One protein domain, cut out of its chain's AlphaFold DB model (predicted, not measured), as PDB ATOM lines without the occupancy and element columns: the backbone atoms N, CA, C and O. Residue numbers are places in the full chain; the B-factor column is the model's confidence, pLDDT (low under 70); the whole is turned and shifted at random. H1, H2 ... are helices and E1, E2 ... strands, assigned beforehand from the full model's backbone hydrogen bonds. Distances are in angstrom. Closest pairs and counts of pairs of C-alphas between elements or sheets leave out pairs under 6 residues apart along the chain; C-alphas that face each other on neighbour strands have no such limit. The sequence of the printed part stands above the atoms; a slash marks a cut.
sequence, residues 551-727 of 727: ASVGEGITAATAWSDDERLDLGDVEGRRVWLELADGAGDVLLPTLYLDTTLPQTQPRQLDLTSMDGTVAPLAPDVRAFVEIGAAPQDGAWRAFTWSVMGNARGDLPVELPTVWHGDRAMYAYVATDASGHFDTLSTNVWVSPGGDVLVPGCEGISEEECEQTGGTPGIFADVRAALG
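AT A GLANCE: This is residues 551 to 727 of the 727 residues of an uncharacterized protein of Cellulomonas gelida (UniProt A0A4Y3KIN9). Three antiparallel sheets are stacked face to face: a strongly twisted, branched sheet of E1, E2, E6, E7, E10 and E11 in the middle, E3-E4-E5 over one face, and E9-E8-E12 partly covering the other. H3 packs slantwise on the far side of E9-E8-E12, and H2 lies beyond it at one end of the body. The printed part has 177 residues, with twelve named strands and three named helices in the order E1 to E8, H1, E9 to E12, H2, H3; the class is mixed, helices and strands. It is compact, with a radius of gyration of the C-alphas of 15.4 A, and spans 45 by 36 by 27 A.

IN THESE COORDINATES: The branched sheet holds E1, residues 551 to 554, from C-alpha 551 at (-15.799, -30.783, 35.761); E2, 557 to 559; E6, 617 to 622; E7, 625 to 633, 25.5 A long; E10, 662 to 664; and E11, 667 to 675, 26.6 A. E3, 568 to 574, E4, 577 to 585, 25.8 A, and E5, 590 to 597, 22.9 A, form the second sheet. E8, 641 to 646, E9, 657 to 659, and E12, 685 to 690, form the third. The helices are H1, 647 to 652; H2, 706 to 712; and H3, 718 to 726, 12.5 A, ending at C-alpha 726 at (-12.966, -17.320, 21.800).

HOW THE PARTS SIT: E2 and E10 lie on one side of E11, with N 558 to O 673 at 3.0 A and N 662 to O 669 at 2.8 A; E7 lies on the other side, with N 630 to O 672 at 3.0 A. Hairpins E1-E2 and E6-E7 have N 553 to O 557 at 3.1 A and N 619 to O 629 at 2.9 A. In this stack of sheets, face to face in turn, the closest C-alphas of E3 and E11 are those of Leu 571 and Tyr 672, 5.8 A. E3-E4-E5 is a meander, each strand the antiparallel neighbour of the one before, with N 571 to O 579 at 2.9 A and N 582 to O 594 at 2.9 A. The sheet E9-E8-E12 and the branched sheet are also face to face, their best planes 22 degrees apart, and the closest C-alphas of E9 and E11 are those of Leu 659 and Tyr 670, 6.5 A. E8 pairs with E12, N 643 to O 688 at 2.8 A, and with E9, N 659 to O 642 at 2.8 A. H3 is on this sheet, its height over the sheet 9.1 A; the closest C-alphas of H3 and E8 are those of Ile 718 and Trp 645, 7.3 A. H1 only just is on it, and only grazes it with residues 647 to 649. H2 and H3 are close but not clearly touching, Glu 706 to Phe 719 being their closest C-alphas at 7.1 A. In H1, H2 and H3 every O i to N i+4 pair is within hydrogen-bond range.

THE WHOLE: The C-alphas of Thr 599 and Glu 707 are the farthest apart, 45.1 A. The printed part has no cut. The long links are E5 to E6, 19 residues, and E12 to H2, 15 residues. Mean pLDDT of the printed part is 90.8, and no printed residue is under 70.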
ATOM      1  N   ALA A 551     -14.611 -31.501  36.216       97.31
ATOM      2  CA  ALA A 551     -15.799 -30.783  35.761       97.31
ATOM      3  C   ALA A 551     -16.260 -31.275  34.386       97.31
ATOM      4  O   ALA A 551     -15.446 -31.531  33.500       97.31
ATOM      5  N   SER A 552     -17.579 -31.362  34.191       97.00
ATOM      6  CA  SER A 552     -18.154 -31.568  32.860       97.00
ATOM      7  C   SER A 552     -18.020 -30.276  32.057       97.00
ATOM      8  O   SER A 552     -18.513 -29.226  32.475       97.00
ATOM      9  N   VAL A 553     -17.324 -30.363  30.927       96.50
ATOM     10  CA  VAL A 553     -16.984 -29.218  30.058       96.50
ATOM     11  C   VAL A 553     -17.735 -29.261  28.729       96.50
ATOM     12  O   VAL A 553     -17.885 -28.244  28.061       96.50
ATOM     13  N   GLY A 554     -18.290 -30.424  28.391       93.94
ATOM     14  CA  GLY A 554     -19.148 -30.660  27.238       93.94
ATOM     15  C   GLY A 554     -19.937 -31.958  27.411       93.94
ATOM     16  O   GLY A 554     -19.728 -32.704  28.374       93.94
ATOM     17  N   GLU A 555     -20.856 -32.240  26.484       92.56
ATOM     18  CA  GLU A 555     -21.574 -33.518  26.474       92.56
ATOM     19  C   GLU A 555     -20.570 -34.670  26.356       92.56
ATOM     20  O   GLU A 555     -19.759 -34.716  25.438       92.56
ATOM     21  N   GLY A 556     -20.585 -35.579  27.331       94.19
ATOM     22  CA  GLY A 556     -19.688 -36.732  27.353       94.19
ATOM     23  C   GLY A 556     -18.210 -36.426  27.615       94.19
ATOM     24  O   GLY A 556     -17.414 -37.352  27.462       94.19
ATOM     25  N   ILE A 557     -17.843 -35.199  28.009       96.56
ATOM     26  CA  ILE A 557     -16.456 -34.798  28.304       96.56
ATOM     27  C   ILE A 557     -16.355 -34.294  29.743       96.56
ATOM     28  O   ILE A 557     -17.050 -33.350  30.137       96.56
ATOM     29  N   THR A 558     -15.447 -34.902  30.507       97.88
ATOM     30  CA  THR A 558     -15.102 -34.477  31.868       97.88
ATOM     31  C   THR A 558     -13.601 -34.232  31.953       97.88
ATOM     32  O   THR A 558     -12.822 -35.054  31.484       97.88
ATOM     33  N   ALA A 559     -13.191 -33.099  32.518       97.94
ATOM     34  CA  ALA A 559     -11.795 -32.672  32.552       97.94
ATOM     35  C   ALA A 559     -11.328 -32.338  33.972       97.94
ATOM     36  O   ALA A 559     -12.111 -31.844  34.791       97.94
ATOM     37  N   ALA A 560     -10.045 -32.575  34.245       97.50
ATOM     38  CA  ALA A 560      -9.415 -32.181  35.499       97.50
ATOM     39  C   ALA A 560      -9.385 -30.653  35.625       97.50
ATOM     40  O   ALA A 560      -8.995 -29.958  34.691       97.50
ATOM     41  N   THR A 561      -9.769 -30.118  36.787       97.06
ATOM     42  CA  THR A 561      -9.716 -28.664  37.053       97.06
ATOM     43  C   THR A 561      -8.651 -28.265  38.070       97.06
ATOM     44  O   THR A 561      -8.342 -27.082  38.213       97.06
ATOM     45  N   ALA A 562      -8.103 -29.240  38.793       94.88
ATOM     46  CA  ALA A 562      -7.100 -29.042  39.824       94.88
ATOM     47  C   ALA A 562      -6.322 -30.339  40.064       94.88
ATOM     48  O   ALA A 562      -6.836 -31.433  39.820       94.88
ATOM     49  N   TRP A 563      -5.120 -30.193  40.614       93.06
ATOM     50  CA  TRP A 563      -4.348 -31.296  41.172       93.06
ATOM     51  C   TRP A 563      -4.967 -31.812  42.471       93.06
ATOM     52  O   TRP A 563      -5.448 -31.033  43.299       93.06
ATOM     53  N   SER A 564      -4.910 -33.125  42.659       84.56
ATOM     54  CA  SER A 564      -5.039 -33.779  43.955       84.56
ATOM     55  C   SER A 564      -3.637 -34.120  44.436       84.56
ATOM     56  O   SER A 564      -2.943 -34.906  43.800       84.56
ATOM     57  N   ASP A 565      -3.243 -33.520  45.557       81.06
ATOM     58  CA  ASP A 565      -1.970 -33.787  46.237       81.06
ATOM     59  C   ASP A 565      -0.730 -33.625  45.328       81.06
ATOM     60  O   ASP A 565       0.203 -34.411  45.409       81.06
ATOM     61  N   ASP A 566      -0.749 -32.610  44.452       82.06
ATOM     62  CA  ASP A 566       0.312 -32.198  43.507       82.06
ATOM     63  C   ASP A 566       0.755 -33.228  42.442       82.06
ATOM     64  O   ASP A 566       1.441 -32.847  41.500       82.06
ATOM     65  N   GLU A 567       0.310 -34.485  42.514       87.75
ATOM     66  CA  GLU A 567       0.743 -35.558  41.596       87.75
ATOM     67  C   GLU A 567      -0.417 -36.256  40.868       87.75
ATOM     68  O   GLU A 567      -0.197 -37.057  39.960       87.75
ATOM     69  N   ARG A 568      -1.678 -35.985  41.237       94.06
ATOM     70  CA  ARG A 568      -2.839 -36.691  40.670       94.06
ATOM     71  C   ARG A 568      -3.826 -35.761  39.986       94.06
ATOM     72  O   ARG A 568      -4.155 -34.696  40.505       94.06
ATOM     73  N   LEU A 569      -4.373 -36.207  38.860       96.00
ATOM     74  CA  LEU A 569      -5.464 -35.540  38.154       96.00
ATOM     75  C   LEU A 569      -6.713 -36.405  38.188       96.00
ATOM     76  O   LEU A 569      -6.739 -37.523  37.683       96.00
ATOM     77  N   ASP A 570      -7.773 -35.867  38.767       96.81
ATOM     78  CA  ASP A 570      -9.082 -36.497  38.759       96.81
ATOM     79  C   ASP A 570      -9.842 -36.151  37.472       96.81
ATOM     80  O   ASP A 570      -9.998 -34.975  37.137       96.81
ATOM     81  N   LEU A 571     -10.335 -37.174  36.775       97.25
ATOM     82  CA  LEU A 571     -11.065 -37.057  35.513       97.25
ATOM     83  C   LEU A 571     -12.567 -37.334  35.675       97.25
ATOM     84  O   LEU A 571     -13.311 -37.269  34.699       97.25
ATOM     85  N   GLY A 572     -13.033 -37.581  36.901       96.19
ATOM     86  CA  GLY A 572     -14.443 -37.750  37.227       96.19
ATOM     87  C   GLY A 572     -14.872 -39.207  37.275       96.19
ATOM     88  O   GLY A 572     -14.079 -40.092  37.582       96.19
ATOM     89  N   ASP A 573     -16.155 -39.454  37.022       96.25
ATOM     90  CA  ASP A 573     -16.734 -40.794  37.073       96.25
ATOM     91  C   ASP A 573     -17.242 -41.208  35.691       96.25
ATOM     92  O   ASP A 573     -18.025 -40.493  35.060       96.25
ATOM     93  N   VAL A 574     -16.846 -42.397  35.243       95.69
ATOM     94  CA  VAL A 574     -17.363 -43.044  34.033       95.69
ATOM     95  C   VAL A 574     -18.021 -44.349  34.452       95.69
ATOM     96  O   VAL A 574     -17.406 -45.187  35.099       95.69
ATOM     97  N   GLU A 575     -19.312 -44.491  34.144       94.44
ATOM     98  CA  GLU A 575     -20.120 -45.666  34.519       94.44
ATOM     99  C   GLU A 575     -20.099 -45.992  36.028       94.44
ATOM    100  O   GLU A 575     -20.218 -47.142  36.447       94.44
ATOM    101  N   GLY A 576     -19.983 -44.956  36.867       94.19
ATOM    102  CA  GLY A 576     -19.938 -45.090  38.326       94.19
ATOM    103  C   GLY A 576     -18.578 -45.516  38.880       94.19
ATOM    104  O   GLY A 576     -18.495 -45.844  40.062       94.19
ATOM    105  N   ARG A 577     -17.540 -45.511  38.039       94.75
ATOM    106  CA  ARG A 577     -16.154 -45.803  38.396       94.75
ATOM    107  C   ARG A 577     -15.305 -44.551  38.256       94.75
ATOM    108  O   ARG A 577     -15.417 -43.823  37.269       94.75
ATOM    109  N   ARG A 578     -14.442 -44.324  39.233       95.88
ATOM    110  CA  ARG A 578     -13.606 -43.135  39.348       95.88
ATOM    111  C   ARG A 578     -12.436 -43.199  38.371       95.88
ATOM    112  O   ARG A 578     -11.608 -44.093  38.491       95.88
ATOM    113  N   VAL A 579     -12.320 -42.257  37.444       97.00
ATOM    114  CA  VAL A 579     -11.208 -42.176  36.485       97.00
ATOM    115  C   VAL A 579     -10.219 -41.120  36.946       97.00
ATOM    116  O   VAL A 579     -10.611 -39.987  37.216       97.00
ATOM    117  N   TRP A 580      -8.938 -41.462  37.022       96.81
ATOM    118  CA  TRP A 580      -7.915 -40.509  37.441       96.81
ATOM    119  C   TRP A 580      -6.522 -40.909  36.936       96.81
ATOM    120  O   TRP A 580      -6.291 -42.059  36.561       96.81
ATOM    121  N   LEU A 581      -5.608 -39.943  36.889       95.50
ATOM    122  CA  LEU A 581      -4.215 -40.104  36.480       95.50
ATOM    123  C   LEU A 581      -3.288 -39.829  37.662       95.50
ATOM    124  O   LEU A 581      -3.492 -38.860  38.391       95.50
ATOM    125  N   GLU A 582      -2.253 -40.641  37.813       93.31
ATOM    126  CA  GLU A 582      -1.058 -40.326  38.597       93.31
ATOM    127  C   GLU A 582       0.043 -39.883  37.633       93.31
ATOM    128  O   GLU A 582       0.288 -40.558  36.634       93.31
ATOM    129  N   LEU A 583       0.673 -38.742  37.895       91.00
ATOM    130  CA  LEU A 583       1.681 -38.138  37.032       91.00
ATOM    131  C   LEU A 583       3.007 -38.099  37.783       91.00
ATOM    132  O   LEU A 583       3.308 -37.136  38.478       91.00
ATOM    133  N   ALA A 584       3.781 -39.173  37.656       85.38
ATOM    134  CA  ALA A 584       5.115 -39.213  38.231       85.38
ATOM    135  C   ALA A 584       6.101 -38.413  37.368       85.38
ATOM    136  O   ALA A 584       6.091 -38.525  36.134       85.38
ATOM    137  N   ASP A 585       6.975 -37.656  38.032       80.44
ATOM    138  CA  ASP A 585       8.103 -36.981  37.392       80.44
ATOM    139  C   ASP A 585       9.069 -38.010  36.789       80.44
ATOM    140  O   ASP A 585       9.605 -38.885  37.479       80.44
ATOM    141  N   GLY A 586       9.298 -37.901  35.481       78.19
ATOM    142  CA  GLY A 586      10.311 -38.658  34.761       78.19
ATOM    143  C   GLY A 586      11.681 -37.973  34.765       78.19
ATOM    144  O   GLY A 586      11.964 -37.048  35.524       78.19
ATOM    145  N   ALA A 587      12.574 -38.435  33.888       75.81
ATOM    146  CA  ALA A 587      13.860 -37.777  33.679       75.81
ATOM    147  C   ALA A 587      13.708 -36.578  32.724       75.81
ATOM    148  O   ALA A 587      13.399 -36.763  31.548       75.81
ATOM    149  N   GLY A 588      14.005 -35.366  33.200       85.94
ATOM    150  CA  GLY A 588      13.938 -34.145  32.388       85.94
ATOM    151  C   GLY A 588      12.517 -33.588  32.277       85.94
ATOM    152  O   GLY A 588      11.781 -33.599  33.255       85.94
ATOM    153  N   ASP A 589      12.144 -33.100  31.094       88.88
ATOM    154  CA  ASP A 589      10.836 -32.486  30.812       88.88
ATOM    155  C   ASP A 589       9.784 -33.544  30.433       88.88
ATOM    156  O   ASP A 589       9.096 -33.443  29.423       88.88
ATOM    157  N   VAL A 590       9.703 -34.614  31.220       88.81
ATOM    158  CA  VAL A 590       8.937 -35.817  30.889       88.81
ATOM    159  C   VAL A 590       8.035 -36.215  32.049       88.81
ATOM    160  O   VAL A 590       8.512 -36.362  33.172       88.81
ATOM    161  N   LEU A 591       6.760 -36.484  31.756       89.81
ATOM    162  CA  LEU A 591       5.811 -37.085  32.694       89.81
ATOM    163  C   LEU A 591       5.404 -38.495  32.275       89.81
ATOM    164  O   LEU A 591       5.361 -38.834  31.091       89.81
ATOM    165  N   LEU A 592       5.069 -39.306  33.275       88.38
ATOM    166  CA  LEU A 592       4.743 -40.722  33.116       88.38
ATOM    167  C   LEU A 592       3.323 -40.973  33.620       88.38
ATOM    168  O   LEU A 592       3.128 -41.389  34.768       88.38
ATOM    169  N   PRO A 593       2.313 -40.659  32.795       91.50
ATOM    170  CA  PRO A 593       0.929 -40.785  33.202       91.50
ATOM    171  C   PRO A 593       0.538 -42.242  33.438       91.50
ATOM    172  O   PRO A 593       0.605 -43.078  32.543       91.50
ATOM    173  N   THR A 594       0.047 -42.523  34.641       91.25
ATOM    174  CA  THR A 594      -0.562 -43.805  34.992       91.25
ATOM    175  C   THR A 594      -2.060 -43.615  35.188       91.25
ATOM    176  O   THR A 594      -2.504 -42.919  36.098       91.25
ATOM    177  N   LEU A 595      -2.847 -44.230  34.315       93.44
ATOM    178  CA  LEU A 595      -4.299 -44.241  34.326       93.44
ATOM    179  C   LEU A 595      -4.845 -45.290  35.287       93.44
ATOM    180  O   LEU A 595      -4.520 -46.476  35.205       93.44
ATOM    181  N   TYR A 596      -5.776 -44.838  36.118       93.38
ATOM    182  CA  TYR A 596      -6.528 -45.647  37.053       93.38
ATOM    183  C   TYR A 596      -8.024 -45.566  36.799       93.38
ATOM    184  O   TYR A 596      -8.585 -44.514  36.478       93.38
ATOM    185  N   LEU A 597      -8.670 -46.707  37.022       93.19
ATOM    186  CA  LEU A 597     -10.111 -46.832  37.123       93.19
ATOM    187  C   LEU A 597     -10.440 -47.439  38.487       93.19
ATOM    188  O   LEU A 597     -10.217 -48.629  38.729       93.19
ATOM    189  N   ASP A 598     -10.926 -46.605  39.394       92.12
ATOM    190  CA  ASP A 598     -10.940 -46.833  40.836       92.12
ATOM    191  C   ASP A 598      -9.521 -47.135  41.349       92.12
ATOM    192  O   ASP A 598      -8.652 -46.268  41.306       92.12
ATOM    193  N   THR A 599      -9.278 -48.363  41.805       89.12
ATOM    194  CA  THR A 599      -7.971 -48.877  42.242       89.12
ATOM    195  C   THR A 599      -7.344 -49.822  41.212       89.12
ATOM    196  O   THR A 599      -6.336 -50.466  41.488       89.12
ATOM    197  N   THR A 600      -7.954 -49.969  40.033       87.81
ATOM    198  CA  THR A 600      -7.491 -50.898  38.993       87.81
ATOM    199  C   THR A 600      -6.700 -50.167  37.919       87.81
ATOM    200  O   THR A 600      -7.033 -49.037  37.568       87.81
ATOM    201  N   LEU A 601      -5.683 -50.834  37.370       88.38
ATOM    202  CA  LEU A 601      -4.960 -50.364  36.195       88.38
ATOM    203  C   LEU A 601      -5.579 -50.953  34.919       88.38
ATOM    204  O   LEU A 601      -5.537 -52.176  34.730       88.38
ATOM    205  N   PRO A 602      -6.105 -50.123  34.006       87.56
ATOM    206  CA  PRO A 602      -6.429 -50.561  32.660       87.56
ATOM    207  C   PRO A 602      -5.230 -51.162  31.919       87.56
ATOM    208  O   PRO A 602      -4.072 -50.851  32.200       87.56
ATOM    209  N   GLN A 603      -5.522 -52.022  30.941       82.56
ATOM    210  CA  GLN A 603      -4.490 -52.636  30.092       82.56
ATOM    211  C   GLN A 603      -3.740 -51.578  29.287       82.56
ATOM    212  O   GLN A 603      -2.514 -51.537  29.297       82.56
ATOM    213  N   THR A 604      -4.485 -50.693  28.644       85.06
ATOM    214  CA  THR A 604      -3.963 -49.545  27.918       85.06
ATOM    215  C   THR A 604      -3.674 -48.405  28.881       85.06
ATOM    216  O   THR A 604      -4.476 -48.119  29.766       85.06
ATOM    217  N   GLN A 605      -2.529 -47.754  28.717       88.69
ATOM    218  CA  GLN A 605      -2.174 -46.550  29.468       88.69
ATOM    219  C   GLN A 605      -1.730 -45.474  28.489       88.69
ATOM    220  O   GLN A 605      -1.332 -45.805  27.365       88.69
ATOM    221  N   PRO A 606      -1.804 -44.199  28.891       88.69
ATOM    222  CA  PRO A 606      -1.183 -43.150  28.116       88.69
ATOM    223  C   PRO A 606       0.338 -43.366  28.118       88.69
ATOM    224  O   PRO A 606       0.910 -43.891  29.073       88.69
ATOM    225  N   ARG A 607       0.984 -43.019  27.007       87.50
ATOM    226  CA  ARG A 607       2.441 -43.105  26.850       87.50
ATOM    227  C   ARG A 607       3.135 -42.010  27.659       87.50
ATOM    228  O   ARG A 607       2.491 -41.151  28.255       87.50
ATOM    229  N   GLN A 608       4.461 -42.018  27.632       88.12
ATOM    230  CA  GLN A 608       5.258 -40.905  28.123       88.12
ATOM    231  C   GLN A 608       4.798 -39.576  27.494       88.12
ATOM    232  O   GLN A 608       4.626 -39.483  26.278       88.12
ATOM    233  N   LEU A 609       4.619 -38.553  28.328       89.12
ATOM    234  CA  LEU A 609       4.275 -37.203  27.901       89.12
ATOM    235  C   LEU A 609       5.530 -36.324  27.922       89.12
ATOM    236  O   LEU A 609       6.090 -36.067  28.987       89.12
ATOM    237  N   ASP A 610       5.957 -35.859  26.751       89.69
ATOM    238  CA  ASP A 610       7.033 -34.874  26.604       89.69
ATOM    239  C   ASP A 610       6.462 -33.462  26.794       89.69
ATOM    240  O   ASP A 610       5.692 -32.974  25.968       89.69
ATOM    241  N   LEU A 611       6.851 -32.792  27.879       89.81
ATOM    242  CA  LEU A 611       6.396 -31.441  28.220       89.81
ATOM    243  C   LEU A 611       6.935 -30.363  27.267       89.81
ATOM    244  O   LEU A 611       6.519 -29.202  27.351       89.81
ATOM    245  N   THR A 612       7.866 -30.717  26.379       88.00
ATOM    246  CA  THR A 612       8.377 -29.839  25.321       88.00
ATOM    247  C   THR A 612       7.626 -29.998  23.999       88.00
ATOM    248  O   THR A 612       7.751 -29.125  23.135       88.00
ATOM    249  N   SER A 613       6.820 -31.057  23.853       86.12
ATOM    250  CA  SER A 613       5.951 -31.282  22.696       86.12
ATOM    251  C   SER A 613       4.541 -30.728  22.932       86.12
ATOM    252  O   SER A 613       4.093 -30.554  24.064       86.12
ATOM    253  N   MET A 614       3.830 -30.440  21.838       84.50
ATOM    254  CA  MET A 614       2.385 -30.161  21.865       84.50
ATOM    255  C   MET A 614       1.538 -31.428  21.808       84.50
ATOM    256  O   MET A 614       0.318 -31.348  21.977       84.50
ATOM    257  N   ASP A 615       2.170 -32.568  21.533       87.31
ATOM    258  CA  ASP A 615       1.479 -33.835  21.376       87.31
ATOM    259  C   ASP A 615       0.847 -34.263  22.700       87.31
ATOM    260  O   ASP A 615       1.481 -34.295  23.758       87.31
ATOM    261  N   GLY A 616      -0.439 -34.592  22.623       90.00
ATOM    262  CA  GLY A 616      -1.119 -35.313  23.681       90.00
ATOM    263  C   GLY A 616      -0.796 -36.799  23.607       90.00
ATOM    264  O   GLY A 616      -0.381 -37.334  22.576       90.00
ATOM    265  N   THR A 617      -1.042 -37.496  24.706       91.38
ATOM    266  CA  THR A 617      -1.089 -38.950  24.715       91.38
ATOM    267  C   THR A 617      -2.482 -39.423  25.098       91.38
ATOM    268  O   THR A 617      -3.109 -38.895  26.019       91.38
ATOM    269  N   VAL A 618      -2.975 -40.413  24.355       92.56
ATOM    270  CA  VAL A 618      -4.336 -40.934  24.456       92.56
ATOM    271  C   VAL A 618      -4.313 -42.416  24.797       92.56
ATOM    272  O   VAL A 618      -3.496 -43.177  24.278       92.56
ATOM    273  N   ALA A 619      -5.242 -42.844  25.648       91.06
ATOM    274  CA  ALA A 619      -5.445 -44.246  25.969       91.06
ATOM    275  C   ALA A 619      -6.933 -44.577  26.104       91.06
ATOM    276  O   ALA A 619      -7.653 -43.863  26.807       91.06
ATOM    277  N   PRO A 620      -7.425 -45.667  25.490       91.56
ATOM    278  CA  PRO A 620      -8.768 -46.148  25.782       91.56
ATOM    279  C   PRO A 620      -8.854 -46.583  27.251       91.56
ATOM    280  O   PRO A 620      -7.886 -47.091  27.820       91.56
ATOM    281  N   LEU A 621     -10.013 -46.369  27.872       90.62
ATOM    282  CA  LEU A 621     -10.204 -46.596  29.304       90.62
ATOM    283  C   LEU A 621     -10.330 -48.086  29.639       90.62
ATOM    284  O   LEU A 621      -9.743 -48.551  30.610       90.62
ATOM    285  N   ALA A 622     -11.100 -48.838  28.852       85.44
ATOM    286  CA  ALA A 622     -11.204 -50.292  28.941       85.44
ATOM    287  C   ALA A 622     -11.802 -50.855  27.635       85.44
ATOM    288  O   ALA A 622     -12.495 -50.122  26.933       85.44
ATOM    289  N   PRO A 623     -11.589 -52.140  27.293       81.81
ATOM    290  CA  PRO A 623     -12.142 -52.731  26.068       81.81
ATOM    291  C   PRO A 623     -13.678 -52.716  25.997       81.81
ATOM    292  O   PRO A 623     -14.251 -52.687  24.910       81.81
ATOM    293  N   ASP A 624     -14.341 -52.764  27.151       83.62
ATOM    294  CA  ASP A 624     -15.795 -52.785  27.320       83.62
ATOM    295  C   ASP A 624     -16.401 -51.402  27.592       83.62
ATOM    296  O   ASP A 624     -17.616 -51.239  27.486       83.62
ATOM    297  N   VAL A 625     -15.567 -50.399  27.876       88.81
ATOM    298  CA  VAL A 625     -16.003 -49.025  28.125       88.81
ATOM    299  C   VAL A 625     -15.619 -48.168  26.930       88.81
ATOM    300  O   VAL A 625     -14.442 -47.947  26.649       88.81
ATOM    301  N   ARG A 626     -16.621 -47.620  26.238       92.69
ATOM    302  CA  ARG A 626     -16.414 -46.701  25.109       92.69
ATOM    303  C   ARG A 626     -16.042 -45.301  25.621       92.69
ATOM    304  O   ARG A 626     -16.817 -44.350  25.516       92.69
ATOM    305  N   ALA A 627     -14.870 -45.224  26.250       94.12
ATOM    306  CA  ALA A 627     -14.250 -44.028  26.802       94.12
ATOM    307  C   ALA A 627     -12.728 -44.040  26.554       94.12
ATOM    308  O   ALA A 627     -12.117 -45.105  26.455       94.12
ATOM    309  N   PHE A 628     -12.118 -42.862  26.440       95.31
ATOM    310  CA  PHE A 628     -10.674 -42.680  26.349       95.31
ATOM    311  C   PHE A 628     -10.260 -41.525  27.244       95.31
ATOM    312  O   PHE A 628     -11.045 -40.611  27.500       95.31
ATOM    313  N   VAL A 629      -9.026 -41.590  27.715       96.38
ATOM    314  CA  VAL A 629      -8.369 -40.534  28.467       96.38
ATOM    315  C   VAL A 629      -7.298 -39.927  27.591       96.38
ATOM    316  O   VAL A 629      -6.549 -40.653  26.940       96.38
ATOM    317  N   GLU A 630      -7.227 -38.606  27.590       96.44
ATOM    318  CA  GLU A 630      -6.164 -37.872  26.930       96.44
ATOM    319  C   GLU A 630      -5.562 -36.840  27.878       96.44
ATOM    320  O   GLU A 630      -6.267 -36.200  28.664       96.44
ATOM    321  N   ILE A 631      -4.244 -36.697  27.799       96.31
ATOM    322  CA  ILE A 631      -3.462 -35.716  28.541       96.31
ATOM    323  C   ILE A 631      -2.454 -35.064  27.601       96.31
ATOM    324  O   ILE A 631      -1.830 -35.744  26.790       96.31
ATOM    325  N   GLY A 632      -2.284 -33.751  27.720       96.00
ATOM    326  CA  GLY A 632      -1.323 -32.993  26.927       96.00
ATOM    327  C   GLY A 632      -0.761 -31.798  27.685       96.00
ATOM    328  O   GLY A 632      -1.327 -31.349  28.687       96.00
ATOM    329  N   ALA A 633       0.356 -31.273  27.188       95.31
ATOM    330  CA  ALA A 633       1.045 -30.116  27.748       95.31
ATOM    331  C   ALA A 633       1.166 -28.988  26.717       95.31
ATOM    332  O   ALA A 633       1.158 -29.210  25.506       95.31
ATOM    333  N   ALA A 634       1.233 -27.754  27.208       93.56
ATOM    334  CA  ALA A 634       1.430 -26.584  26.375       93.56
ATOM    335  C   ALA A 634       2.873 -26.547  25.831       93.56
ATOM    336  O   ALA A 634       3.818 -26.838  26.574       93.56
ATOM    337  N   PRO A 635       3.074 -26.080  24.583       86.00
ATOM    338  CA  PRO A 635       4.393 -26.042  23.935       86.00
ATOM    339  C   PRO A 635       5.420 -25.184  24.665       86.00
ATOM    340  O   PRO A 635       6.628 -25.355  24.489       86.00
ATOM    341  N   GLN A 636       4.951 -24.185  25.414       89.62
ATOM    342  CA  GLN A 636       5.770 -23.175  26.075       89.62
ATOM    343  C   GLN A 636       5.113 -22.744  27.383       89.62
ATOM    344  O   GLN A 636       3.912 -22.931  27.585       89.62
ATOM    345  N   ASP A 637       5.894 -22.092  28.237       91.00
ATOM    346  CA  ASP A 637       5.388 -21.476  29.458       91.00
ATOM    347  C   ASP A 637       4.364 -20.377  29.126       91.00
ATOM    348  O   ASP A 637       4.452 -19.685  28.103       91.00
ATOM    349  N   GLY A 638       3.393 -20.179  30.016       90.31
ATOM    350  CA  GLY A 638       2.396 -19.116  29.898       90.31
ATOM    351  C   GLY A 638       0.955 -19.611  29.954       90.31
ATOM    352  O   GLY A 638       0.678 -20.804  30.004       90.31
ATOM    353  N   ALA A 639       0.017 -18.663  30.008       91.88
ATOM    354  CA  ALA A 639      -1.407 -18.931  30.215       91.88
ATOM    355  C   ALA A 639      -2.097 -19.407  28.926       91.88
ATOM    356  O   ALA A 639      -2.981 -18.734  28.394       91.88
ATOM    357  N   TRP A 640      -1.640 -20.541  28.402       95.25
ATOM    358  CA  TRP A 640      -2.236 -21.201  27.250       95.25
ATOM    359  C   TRP A 640      -3.627 -21.736  27.593       95.25
ATOM    360  O   TRP A 640      -3.870 -22.222  28.700       95.25
ATOM    361  N   ARG A 641      -4.540 -21.648  26.626       96.69
ATOM    362  CA  ARG A 641      -5.881 -22.238  26.709       96.69
ATOM    363  C   ARG A 641      -5.913 -23.482  25.835       96.69
ATOM    364  O   ARG A 641      -5.453 -23.422  24.696       96.69
ATOM    365  N   ALA A 642      -6.437 -24.580  26.360       96.81
ATOM    366  CA  ALA A 642      -6.600 -25.825  25.621       96.81
ATOM    367  C   ALA A 642      -8.045 -25.958  25.134       96.81
ATOM    368  O   ALA A 642      -8.983 -25.599  25.844       96.81
ATOM    369  N   PHE A 643      -8.227 -26.492  23.935       96.94
ATOM    370  CA  PHE A 643      -9.527 -26.822  23.363       96.94
ATOM    371  C   PHE A 643      -9.474 -28.227  22.789       96.94
ATOM    372  O   PHE A 643      -8.453 -28.616  22.235       96.94
ATOM    373  N   THR A 644     -10.585 -28.950  22.855       95.25
ATOM    374  CA  THR A 644     -10.773 -30.179  22.087       95.25
ATOM    375  C   THR A 644     -11.803 -29.951  20.989       95.25
ATOM    376  O   THR A 644     -12.825 -29.281  21.191       95.25
ATOM    377  N   TRP A 645     -11.503 -30.442  19.791       93.44
ATOM    378  CA  TRP A 645     -12.312 -30.253  18.595       93.44
ATOM    379  C   TRP A 645     -12.582 -31.599  17.927       93.44
ATOM    380  O   TRP A 645     -11.676 -32.418  17.785       93.44
ATOM    381  N   SER A 646     -13.815 -31.815  17.463       90.38
ATOM    382  CA  SER A 646     -14.192 -33.009  16.699       90.38
ATOM    383  C   SER A 646     -14.992 -32.648  15.451       90.38
ATOM    384  O   SER A 646     -15.868 -31.776  15.482       90.38
ATOM    385  N   VAL A 647     -14.747 -33.374  14.354       83.69
ATOM    386  CA  VAL A 647     -15.458 -33.163  13.080       83.69
ATOM    387  C   VAL A 647     -16.972 -33.329  13.243       83.69
ATOM    388  O   VAL A 647     -17.739 -32.551  12.675       83.69
ATOM    389  N   MET A 648     -17.439 -34.329  14.003       77.31
ATOM    390  CA  MET A 648     -18.887 -34.535  14.177       77.31
ATOM    391  C   MET A 648     -19.533 -33.499  15.086       77.31
ATOM    392  O   MET A 648     -20.695 -33.173  14.845       77.31
ATOM    393  N   GLY A 649     -18.813 -32.981  16.087       77.06
ATOM    394  CA  GLY A 649     -19.282 -31.842  16.875       77.06
ATOM    395  C   GLY A 649     -19.547 -30.648  15.962       77.06
ATOM    396  O   GLY A 649     -20.679 -30.172  15.873       77.06
ATOM    397  N   ASN A 650     -18.557 -30.262  15.150       76.88
ATOM    398  CA  ASN A 650     -18.736 -29.187  14.170       76.88
ATOM    399  C   ASN A 650     -19.886 -29.493  13.188       76.88
ATOM    400  O   ASN A 650     -20.757 -28.653  12.967       76.88
ATOM    401  N   ALA A 651     -19.989 -30.719  12.664       77.75
ATOM    402  CA  ALA A 651     -21.088 -31.086  11.765       77.75
ATOM    403  C   ALA A 651     -22.490 -30.919  12.397       77.75
ATOM    404  O   ALA A 651     -23.477 -30.757  11.672       77.75
ATOM    405  N   ARG A 652     -22.595 -30.945  13.733       79.62
ATOM    406  CA  ARG A 652     -23.821 -30.657  14.501       79.62
ATOM    407  C   ARG A 652     -23.991 -29.172  14.848       79.62
ATOM    408  O   ARG A 652     -25.062 -28.782  15.309       79.62
ATOM    409  N   GLY A 653     -22.992 -28.348  14.549       82.44
ATOM    410  CA  GLY A 653     -22.913 -26.934  14.898       82.44
ATOM    411  C   GLY A 653     -22.312 -26.677  16.279       82.44
ATOM    412  O   GLY A 653     -22.437 -25.556  16.776       82.44
ATOM    413  N   ASP A 654     -21.695 -27.685  16.898       85.44
ATOM    414  CA  ASP A 654     -21.030 -27.545  18.189       85.44
ATOM    415  C   ASP A 654     -19.676 -26.850  17.997       85.44
ATOM    416  O   ASP A 654     -18.908 -27.175  17.090       85.44
ATOM    417  N   LEU A 655     -19.393 -25.872  18.856       89.50
ATOM    418  CA  LEU A 655     -18.085 -25.225  18.913       89.50
ATOM    419  C   LEU A 655     -17.077 -26.129  19.644       89.50
ATOM    420  O   LEU A 655     -17.491 -26.946  20.472       89.50
ATOM    421  N   PRO A 656     -15.764 -25.969  19.388       92.06
ATOM    422  CA  PRO A 656     -14.731 -26.624  20.181       92.06
ATOM    423  C   PRO A 656     -14.923 -26.364  21.676       92.06
ATOM    424  O   PRO A 656     -15.281 -25.261  22.099       92.06
ATOM    425  N   VAL A 657     -14.679 -27.401  22.474       95.25
ATOM    426  CA  VAL A 657     -14.877 -27.381  23.923       95.25
ATOM    427  C   VAL A 657     -13.591 -26.904  24.582       95.25
ATOM    428  O   VAL A 657     -12.543 -27.521  24.412       95.25
ATOM    429  N   GLU A 658     -13.663 -25.807  25.336       97.25
ATOM    430  CA  GLU A 658     -12.529 -25.337  26.134       97.25
ATOM    431  C   GLU A 658     -12.262 -26.301  27.294       97.25
ATOM    432  O   GLU A 658     -13.153 -26.606  28.092       97.25
ATOM    433  N   LEU A 659     -11.019 -26.760  27.393       97.56
ATOM    434  CA  LEU A 659     -10.542 -27.618  28.462       97.56
ATOM    435  C   LEU A 659      -9.916 -26.754  29.571       97.56
ATOM    436  O   LEU A 659      -9.066 -25.903  29.287       97.56
ATOM    437  N   PRO A 660     -10.288 -26.971  30.843       97.50
ATOM    438  CA  PRO A 660      -9.568 -26.425  31.978       97.50
ATOM    439  C   PRO A 660      -8.096 -26.831  31.914       97.50
ATOM    440  O   PRO A 660      -7.776 -27.983  31.618       97.50
ATOM    441  N   THR A 661      -7.211 -25.882  32.216       96.44
ATOM    442  CA  THR A 661      -5.782 -26.150  32.329       96.44
ATOM    443  C   THR A 661      -5.342 -26.180  33.787       96.44
ATOM    444  O   THR A 661      -5.750 -25.355  34.609       96.44
ATOM    445  N   VAL A 662      -4.497 -27.151  34.104       95.69
ATOM    446  CA  VAL A 662      -3.779 -27.289  35.374       95.69
ATOM    447  C   VAL A 662      -2.303 -26.975  35.143       95.69
ATOM    448  O   VAL A 662      -1.836 -27.009  34.009       95.69
ATOM    449  N   TRP A 663      -1.564 -26.622  36.192       93.75
ATOM    450  CA  TRP A 663      -0.172 -26.181  36.059       93.75
ATOM    451  C   TRP A 663       0.792 -27.188  36.666       93.75
ATOM    452  O   TRP A 663       0.646 -27.510  37.842       93.75
ATOM    453  N   HIS A 664       1.773 -27.642  35.890       91.62
ATOM    454  CA  HIS A 664       2.917 -28.418  36.365       91.62
ATOM    455  C   HIS A 664       4.180 -27.568  36.225       91.62
ATOM    456  O   HIS A 664       4.634 -27.290  35.112       91.62
ATOM    457  N   GLY A 665       4.707 -27.068  37.344       90.81
ATOM    458  CA  GLY A 665       5.705 -25.998  37.306       90.81
ATOM    459  C   GLY A 665       5.172 -24.774  36.546       90.81
ATOM    460  O   GLY A 665       4.116 -24.242  36.889       90.81
ATOM    461  N   ASP A 666       5.883 -24.360  35.496       90.88
ATOM    462  CA  ASP A 666       5.514 -23.222  34.639       90.88
ATOM    463  C   ASP A 666       4.731 -23.634  33.372       90.88
ATOM    464  O   ASP A 666       4.433 -22.794  32.516       90.88
ATOM    465  N   ARG A 667       4.370 -24.919  33.245       92.19
ATOM    466  CA  ARG A 667       3.669 -25.470  32.079       92.19
ATOM    467  C   ARG A 667       2.188 -25.673  32.347       92.19
ATOM    468  O   ARG A 667       1.801 -26.300  33.331       92.19
ATOM    469  N   ALA A 668       1.361 -25.171  31.432       94.88
ATOM    470  CA  ALA A 668      -0.062 -25.478  31.404       94.88
ATOM    471  C   ALA A 668      -0.279 -26.873  30.801       94.88
ATOM    472  O   ALA A 668       0.331 -27.225  29.796       94.88
ATOM    473  N   MET A 669      -1.168 -27.651  31.399       96.12
ATOM    474  CA  MET A 669      -1.533 -28.998  30.978       96.12
ATOM    475  C   MET A 669      -3.047 -29.142  30.961       96.12
ATOM    476  O   MET A 669      -3.740 -28.455  31.708       96.12
ATOM    477  N   TYR A 670      -3.564 -30.062  30.157       96.94
ATOM    478  CA  TYR A 670      -4.949 -30.516  30.249       96.94
ATOM    479  C   TYR A 670      -4.969 -32.027  30.442       96.94
ATOM    480  O   TYR A 670      -4.084 -32.730  29.962       96.94
ATOM    481  N   ALA A 671      -6.012 -32.530  31.094       97.62
ATOM    482  CA  ALA A 671      -6.341 -33.946  31.079       97.62
ATOM    483  C   ALA A 671      -7.860 -34.106  31.100       97.62
ATOM    484  O   ALA A 671      -8.548 -33.431  31.873       97.62
ATOM    485  N   TYR A 672      -8.388 -34.983  30.254       97.75
ATOM    486  CA  TYR A 672      -9.823 -35.227  30.178       97.75
ATOM    487  C   TYR A 672     -10.141 -36.680  29.843       97.75
ATOM    488  O   TYR A 672      -9.323 -37.414  29.292       97.75
ATOM    489  N   VAL A 673     -11.360 -37.086  30.186       97.38
ATOM    490  CA  VAL A 673     -11.982 -38.321  29.725       97.38
ATOM    491  C   VAL A 673     -13.130 -37.973  28.782       97.38
ATOM    492  O   VAL A 673     -13.993 -37.146  29.103       97.38
ATOM    493  N   ALA A 674     -13.142 -38.597  27.609       96.19
ATOM    494  CA  ALA A 674     -14.223 -38.506  26.639       96.19
ATOM    495  C   ALA A 674     -14.938 -39.852  26.533       96.19
ATOM    496  O   ALA A 674     -14.310 -40.897  26.392       96.19
ATOM    497  N   THR A 675     -16.264 -39.812  26.588       95.38
ATOM    498  CA  THR A 675     -17.157 -40.972  26.432       95.38
ATOM    499  C   THR A 675     -17.821 -40.950  25.061       95.38
ATOM    500  O   THR A 675     -17.753 -39.949  24.356       95.38
ATOM    501  N   ASP A 676     -18.507 -42.024  24.678       90.88
ATOM    502  CA  ASP A 676     -19.228 -42.099  23.399       90.88
ATOM    503  C   ASP A 676     -20.158 -40.901  23.124       90.88
ATOM    504  O   ASP A 676     -20.286 -40.425  21.994       90.88
ATOM    505  N   ALA A 677     -20.765 -40.351  24.179       89.00
ATOM    506  CA  ALA A 677     -21.644 -39.190  24.076       89.00
ATOM    507  C   ALA A 677     -20.938 -37.938  23.515       89.00
ATOM    508  O   ALA A 677     -21.604 -37.085  22.935       89.00
ATOM    509  N   SER A 678     -19.606 -37.848  23.613       88.12
ATOM    510  CA  SER A 678     -18.830 -36.719  23.086       88.12
ATOM    511  C   SER A 678     -18.685 -36.720  21.563       88.12
ATOM    512  O   SER A 678     -18.237 -35.728  20.992       88.12
ATOM    513  N   GLY A 679     -18.980 -37.838  20.889       84.56
ATOM    514  CA  GLY A 679     -18.761 -37.995  19.448       84.56
ATOM    515  C   GLY A 679     -17.290 -38.084  19.011       84.56
ATOM    516  O   GLY A 679     -17.032 -38.134  17.809       84.56
ATOM    517  N   HIS A 680     -16.330 -38.137  19.944       84.75
ATOM    518  CA  HIS A 680     -14.897 -38.174  19.615       84.75
ATOM    519  C   HIS A 680     -14.420 -39.545  19.091       84.75
ATOM    520  O   HIS A 680     -13.415 -39.605  18.394       84.75
ATOM    521  N   PHE A 681     -15.150 -40.640  19.348       78.19
ATOM    522  CA  PHE A 681     -14.737 -42.009  18.975       78.19
ATOM    523  C   PHE A 681     -14.764 -42.312  17.479       78.19
ATOM    524  O   PHE A 681     -13.947 -43.086  16.991       78.19
ATOM    525  N   ASP A 682     -15.727 -41.742  16.761       75.00
ATOM    526  CA  ASP A 682     -16.019 -42.127  15.376       75.00
ATOM    527  C   ASP A 682     -15.485 -41.110  14.363       75.00
ATOM    528  O   ASP A 682     -15.919 -41.082  13.207       75.00
ATOM    529  N   THR A 683     -14.596 -40.214  14.799       72.44
ATOM    530  CA  THR A 683     -14.201 -39.043  14.013       72.44
ATOM    531  C   THR A 683     -12.755 -38.651  14.195       72.44
ATOM    532  O   THR A 683     -12.108 -39.012  15.171       72.44
ATOM    533  N   LEU A 684     -12.271 -37.840  13.255       81.19
ATOM    534  CA  LEU A 684     -11.076 -37.048  13.483       81.19
ATOM    535  C   LEU A 684     -11.386 -36.037  14.595       81.19
ATOM    536  O   LEU A 684     -12.278 -35.193  14.453       81.19
ATOM    537  N   SER A 685     -10.660 -36.159  15.698       86.69
ATOM    538  CA  SER A 685     -10.608 -35.173  16.769       86.69
ATOM    539  C   SER A 685      -9.158 -34.768  17.001       86.69
ATOM    540  O   SER A 685      -8.238 -35.512  16.665       86.69
ATOM    541  N   THR A 686      -8.956 -33.549  17.481       91.50
ATOM    542  CA  THR A 686      -7.630 -33.033  17.819       91.50
ATOM    543  C   THR A 686      -7.756 -31.981  18.908       91.50
ATOM    544  O   THR A 686      -8.807 -31.344  19.053       91.50
ATOM    545  N   ASN A 687      -6.681 -31.787  19.662       93.81
ATOM    546  CA  ASN A 687      -6.602 -30.720  20.643       93.81
ATOM    547  C   ASN A 687      -5.894 -29.510  20.056       93.81
ATOM    548  O   ASN A 687      -5.038 -29.619  19.187       93.81
ATOM    549  N   VAL A 688      -6.281 -28.336  20.527       94.81
ATOM    550  CA  VAL A 688      -5.805 -27.057  20.024       94.81
ATOM    551  C   VAL A 688      -5.361 -26.205  21.195       94.81
ATOM    552  O   VAL A 688      -6.067 -26.076  22.194       94.81
ATOM    553  N   TRP A 689      -4.200 -25.584  21.049       96.19
ATOM    554  CA  TRP A 689      -3.654 -24.647  22.014       96.19
ATOM    555  C   TRP A 689      -3.839 -23.216  21.517       96.19
ATOM    556  O   TRP A 689      -3.539 -22.901  20.370       96.19
ATOM    557  N   VAL A 690      -4.311 -22.325  22.384       96.50
ATOM    558  CA  VAL A 690      -4.404 -20.888  22.102       96.50
ATOM    559  C   VAL A 690      -3.442 -20.136  23.010       96.50
ATOM    560  O   VAL A 690      -3.547 -20.208  24.238       96.50
ATOM    561  N   SER A 691      -2.502 -19.417  22.399       95.25
ATOM    562  CA  SER A 691      -1.488 -18.634  23.100       95.25
ATOM    563  C   SER A 691      -2.121 -17.454  23.844       95.25
ATOM    564  O   SER A 691      -3.198 -16.980  23.465       95.25
ATOM    565  N   PRO A 692      -1.441 -16.879  24.853       92.00
ATOM    566  CA  PRO A 692      -1.880 -15.623  25.467       92.00
ATOM    567  C   PRO A 692      -2.030 -14.461  24.466       92.00
ATOM    568  O   PRO A 692      -2.767 -13.511  24.731       92.00
ATOM    569  N   GLY A 693      -1.325 -14.522  23.329       93.75
ATOM    570  CA  GLY A 693      -1.434 -13.567  22.222       93.75
ATOM    571  C   GLY A 693      -2.621 -13.817  21.285       93.75
ATOM    572  O   GLY A 693      -2.908 -12.963  20.449       93.75
ATOM    573  N   GLY A 694      -3.325 -14.943  21.444       94.38
ATOM    574  CA  GLY A 694      -4.434 -15.368  20.588       94.38
ATOM    575  C   GLY A 694      -4.015 -16.212  19.381       94.38
ATOM    576  O   GLY A 694      -4.848 -16.459  18.509       94.38
ATOM    577  N   ASP A 695      -2.754 -16.648  19.316       93.62
ATOM    578  CA  ASP A 695      -2.287 -17.544  18.255       93.62
ATOM    579  C   ASP A 695      -2.838 -18.946  18.488       93.62
ATOM    580  O   ASP A 695      -2.796 -19.451  19.608       93.62
ATOM    581  N   VAL A 696      -3.345 -19.573  17.433       94.62
ATOM    582  CA  VAL A 696      -3.933 -20.912  17.487       94.62
ATOM    583  C   VAL A 696      -2.904 -21.909  16.964       94.62
ATOM    584  O   VAL A 696      -2.421 -21.762  15.844       94.62
ATOM    585  N   LEU A 697      -2.570 -22.912  17.770       93.25
ATOM    586  CA  LEU A 697      -1.628 -23.977  17.443       93.25
ATOM    587  C   LEU A 697      -2.337 -25.328  17.479       93.25
ATOM    588  O   LEU A 697      -2.973 -25.679  18.472       93.25
ATOM    589  N   VAL A 698      -2.198 -26.084  16.393       93.62
ATOM    590  CA  VAL A 698      -2.716 -27.446  16.250       93.62
ATOM    591  C   VAL A 698      -1.505 -28.388  16.184       93.62
ATOM    592  O   VAL A 698      -0.631 -28.132  15.349       93.62
ATOM    593  N   PRO A 699      -1.411 -29.428  17.037       90.25
ATOM    594  CA  PRO A 699      -0.329 -30.412  16.986       90.25
ATOM    595  C   PRO A 699      -0.182 -31.021  15.587       90.25
ATOM    596  O   PRO A 699      -1.181 -31.347  14.939       90.25
ATOM    597  N   GLY A 700       1.057 -31.133  15.105       89.00
ATOM    598  CA  GLY A 700       1.379 -31.629  13.762       89.00
ATOM    599  C   GLY A 700       1.280 -30.583  12.643       89.00
ATOM    600  O   GLY A 700       1.546 -30.898  11.481       89.00
ATOM    601  N   CYS A 701       0.906 -29.339  12.963       91.88
ATOM    602  CA  CYS A 701       0.847 -28.219  12.020       91.88
ATOM    603  C   CYS A 701       1.948 -27.172  12.247       91.88
ATOM    604  O   CYS A 701       1.830 -26.013  11.835       91.88
ATOM    605  N   GLU A 702       3.038 -27.556  12.903       88.38
ATOM    606  CA  GLU A 702       4.162 -26.677  13.184       88.38
ATOM    607  C   GLU A 702       4.879 -26.270  11.891       88.38
ATOM    608  O   GLU A 702       5.309 -27.093  11.084       88.38
ATOM    609  N   GLY A 703       5.052 -24.961  11.695       89.25
ATOM    610  CA  GLY A 703       5.827 -24.421  10.573       89.25
ATOM    611  C   GLY A 703       5.101 -24.375   9.223       89.25
ATOM    612  O   GLY A 703       5.709 -23.932   8.248       89.25
ATOM    613  N   ILE A 704       3.823 -24.756   9.165       93.31
ATOM    614  CA  ILE A 704       2.968 -24.620   7.974       93.31
ATOM    615  C   ILE A 704       1.869 -23.571   8.186       93.31
ATOM    616  O   ILE A 704       1.649 -23.077   9.291       93.31
ATOM    617  N   SER A 705       1.200 -23.173   7.102       94.44
ATOM    618  CA  SER A 705       0.079 -22.224   7.181       94.44
ATOM    619  C   SER A 705      -1.213 -22.895   7.668       94.44
ATOM    620  O   SER A 705      -1.382 -24.095   7.492       94.44
ATOM    621  N   GLU A 706      -2.157 -22.124   8.221       95.12
ATOM    622  CA  GLU A 706      -3.467 -22.648   8.661       95.12
ATOM    623  C   GLU A 706      -4.229 -23.344   7.529       95.12
ATOM    624  O   GLU A 706      -4.768 -24.428   7.719       95.12
ATOM    625  N   GLU A 707      -4.224 -22.755   6.330       94.12
ATOM    626  CA  GLU A 707      -4.867 -23.344   5.151       94.12
ATOM    627  C   GLU A 707      -4.210 -24.677   4.761       94.12
ATOM    628  O   GLU A 707      -4.903 -25.631   4.417       94.12
ATOM    629  N   GLU A 708      -2.880 -24.756   4.832       93.62
ATOM    630  CA  GLU A 708      -2.145 -25.990   4.556       93.62
ATOM    631  C   GLU A 708      -2.425 -27.056   5.620       93.62
ATOM    632  O   GLU A 708      -2.706 -28.193   5.260       93.62
ATOM    633  N   CYS A 709      -2.443 -26.677   6.901       92.75
ATOM    634  CA  CYS A 709      -2.802 -27.546   8.024       92.75
ATOM    635  C   CYS A 709      -4.215 -28.128   7.871       92.75
ATOM    636  O   CYS A 709      -4.406 -29.335   7.987       92.75
ATOM    637  N   GLU A 710      -5.207 -27.301   7.535       91.75
ATOM    638  CA  GLU A 710      -6.580 -27.768   7.313       91.75
ATOM    639  C   GLU A 710      -6.693 -28.706   6.095       91.75
ATOM    640  O   GLU A 710      -7.510 -29.631   6.096       91.75
ATOM    641  N   GLN A 711      -5.871 -28.495   5.059       89.25
ATOM    642  CA  GLN A 711      -5.845 -29.335   3.857       89.25
ATOM    643  C   GLN A 711      -5.147 -30.683   4.079       89.25
ATOM    644  O   GLN A 711      -5.606 -31.691   3.539       89.25
ATOM    645  N   THR A 712      -4.047 -30.717   4.836       85.75
ATOM    646  CA  THR A 712      -3.238 -31.928   5.052       85.75
ATOM    647  C   THR A 712      -3.691 -32.733   6.268       85.75
ATOM    648  O   THR A 712      -3.700 -33.961   6.205       85.75
ATOM    649  N   GLY A 713      -4.117 -32.064   7.342       76.44
ATOM    650  CA  GLY A 713      -4.556 -32.675   8.601       76.44
ATOM    651  C   GLY A 713      -5.999 -33.185   8.592       76.44
ATOM    652  O   GLY A 713      -6.413 -33.878   9.518       76.44
ATOM    653  N   GLY A 714      -6.784 -32.874   7.554       73.88
ATOM    654  CA  GLY A 714      -8.165 -33.353   7.438       73.88
ATOM    655  C   GLY A 714      -9.134 -32.720   8.443       73.88
ATOM    656  O   GLY A 714     -10.181 -33.302   8.731       73.88
ATOM    657  N   THR A 715      -8.829 -31.515   8.936       82.69
ATOM    658  CA  THR A 715      -9.626 -30.769   9.926       82.69
ATOM    659  C   THR A 715     -10.131 -29.405   9.400       82.69
ATOM    660  O   THR A 715      -9.846 -28.368  10.002       82.69
ATOM    661  N   PRO A 716     -10.894 -29.339   8.282       85.88
ATOM    662  CA  PRO A 716     -11.323 -28.061   7.709       85.88
ATOM    663  C   PRO A 716     -12.132 -27.206   8.688       85.88
ATOM    664  O   PRO A 716     -13.101 -27.686   9.274       85.88
ATOM    665  N   GLY A 717     -11.782 -25.924   8.797       88.50
ATOM    666  CA  GLY A 717     -12.483 -24.950   9.633       88.50
ATOM    667  C   GLY A 717     -12.056 -24.908  11.102       88.50
ATOM    668  O   GLY A 717     -12.547 -24.037  11.822       88.50
ATOM    669  N   ILE A 718     -11.131 -25.763  11.550       92.50
ATOM    670  CA  ILE A 718     -10.711 -25.826  12.958       92.50
ATOM    671  C   ILE A 718     -10.255 -24.466  13.503       92.50
ATOM    672  O   ILE A 718     -10.658 -24.063  14.595       92.50
ATOM    673  N   PHE A 719      -9.485 -23.697  12.729       94.69
ATOM    674  CA  PHE A 719      -8.992 -22.394  13.177       94.69
ATOM    675  C   PHE A 719     -10.116 -21.358  13.271       94.69
ATOM    676  O   PHE A 719     -10.099 -20.488  14.146       94.69
ATOM    677  N   ALA A 720     -11.094 -21.418  12.364       93.12
ATOM    678  CA  ALA A 720     -12.256 -20.536  12.394       93.12
ATOM    679  C   ALA A 720     -13.164 -20.854  13.587       93.12
ATOM    680  O   ALA A 720     -13.608 -19.932  14.274       93.12
ATOM    681  N   ASP A 721     -13.380 -22.138  13.869       93.50
ATOM    682  CA  ASP A 721     -14.215 -22.594  14.977       93.50
ATOM    683  C   ASP A 721     -13.608 -22.238  16.332       93.50
ATOM    684  O   ASP A 721     -14.308 -21.742  17.213       93.50
ATOM    685  N   VAL A 722     -12.295 -22.435  16.496       93.44
ATOM    686  CA  VAL A 722     -11.589 -22.062  17.729       93.44
ATOM    687  C   VAL A 722     -11.672 -20.557  17.942       93.44
ATOM    688  O   VAL A 722     -12.037 -20.114  19.026       93.44
ATOM    689  N   ARG A 723     -11.451 -19.743  16.903       94.56
ATOM    690  CA  ARG A 723     -11.640 -18.287  17.006       94.56
ATOM    691  C   ARG A 723     -13.074 -17.900  17.351       94.56
ATOM    692  O   ARG A 723     -13.263 -16.984  18.142       94.56
ATOM    693  N   ALA A 724     -14.066 -18.591  16.795       93.19
ATOM    694  CA  ALA A 724     -15.467 -18.362  17.131       93.19
ATOM    695  C   ALA A 724     -15.779 -18.731  18.592       93.19
ATOM    696  O   ALA A 724     -16.548 -18.027  19.244       93.19
ATOM    697  N   ALA A 725     -15.153 -19.783  19.129       91.88
ATOM    698  CA  ALA A 725     -15.267 -20.161  20.538       91.88
ATOM    699  C   ALA A 725     -14.613 -19.138  21.489       91.88
ATOM    700  O   ALA A 725     -15.038 -19.004  22.637       91.88
ATOM    701  N   LEU A 726     -13.617 -18.378  21.018       91.62
ATOM    702  CA  LEU A 726     -12.966 -17.320  21.800       91.62
ATOM    703  C   LEU A 726     -13.822 -16.047  21.957       91.62
ATOM    704  O   LEU A 726     -13.590 -15.308  22.918       91.62
ATOM    705  N   GLY A 727     -14.810 -15.818  21.076       91.50
ATOM    706  CA  GLY A 727     -15.730 -14.667  21.102       91.50
ATOM    707  C   GLY A 727     -15.371 -13.550  20.133       91.50
ATOM    708  O   GLY A 727     -14.632 -12.628  20.552       91.50
TER     709      GLY A 727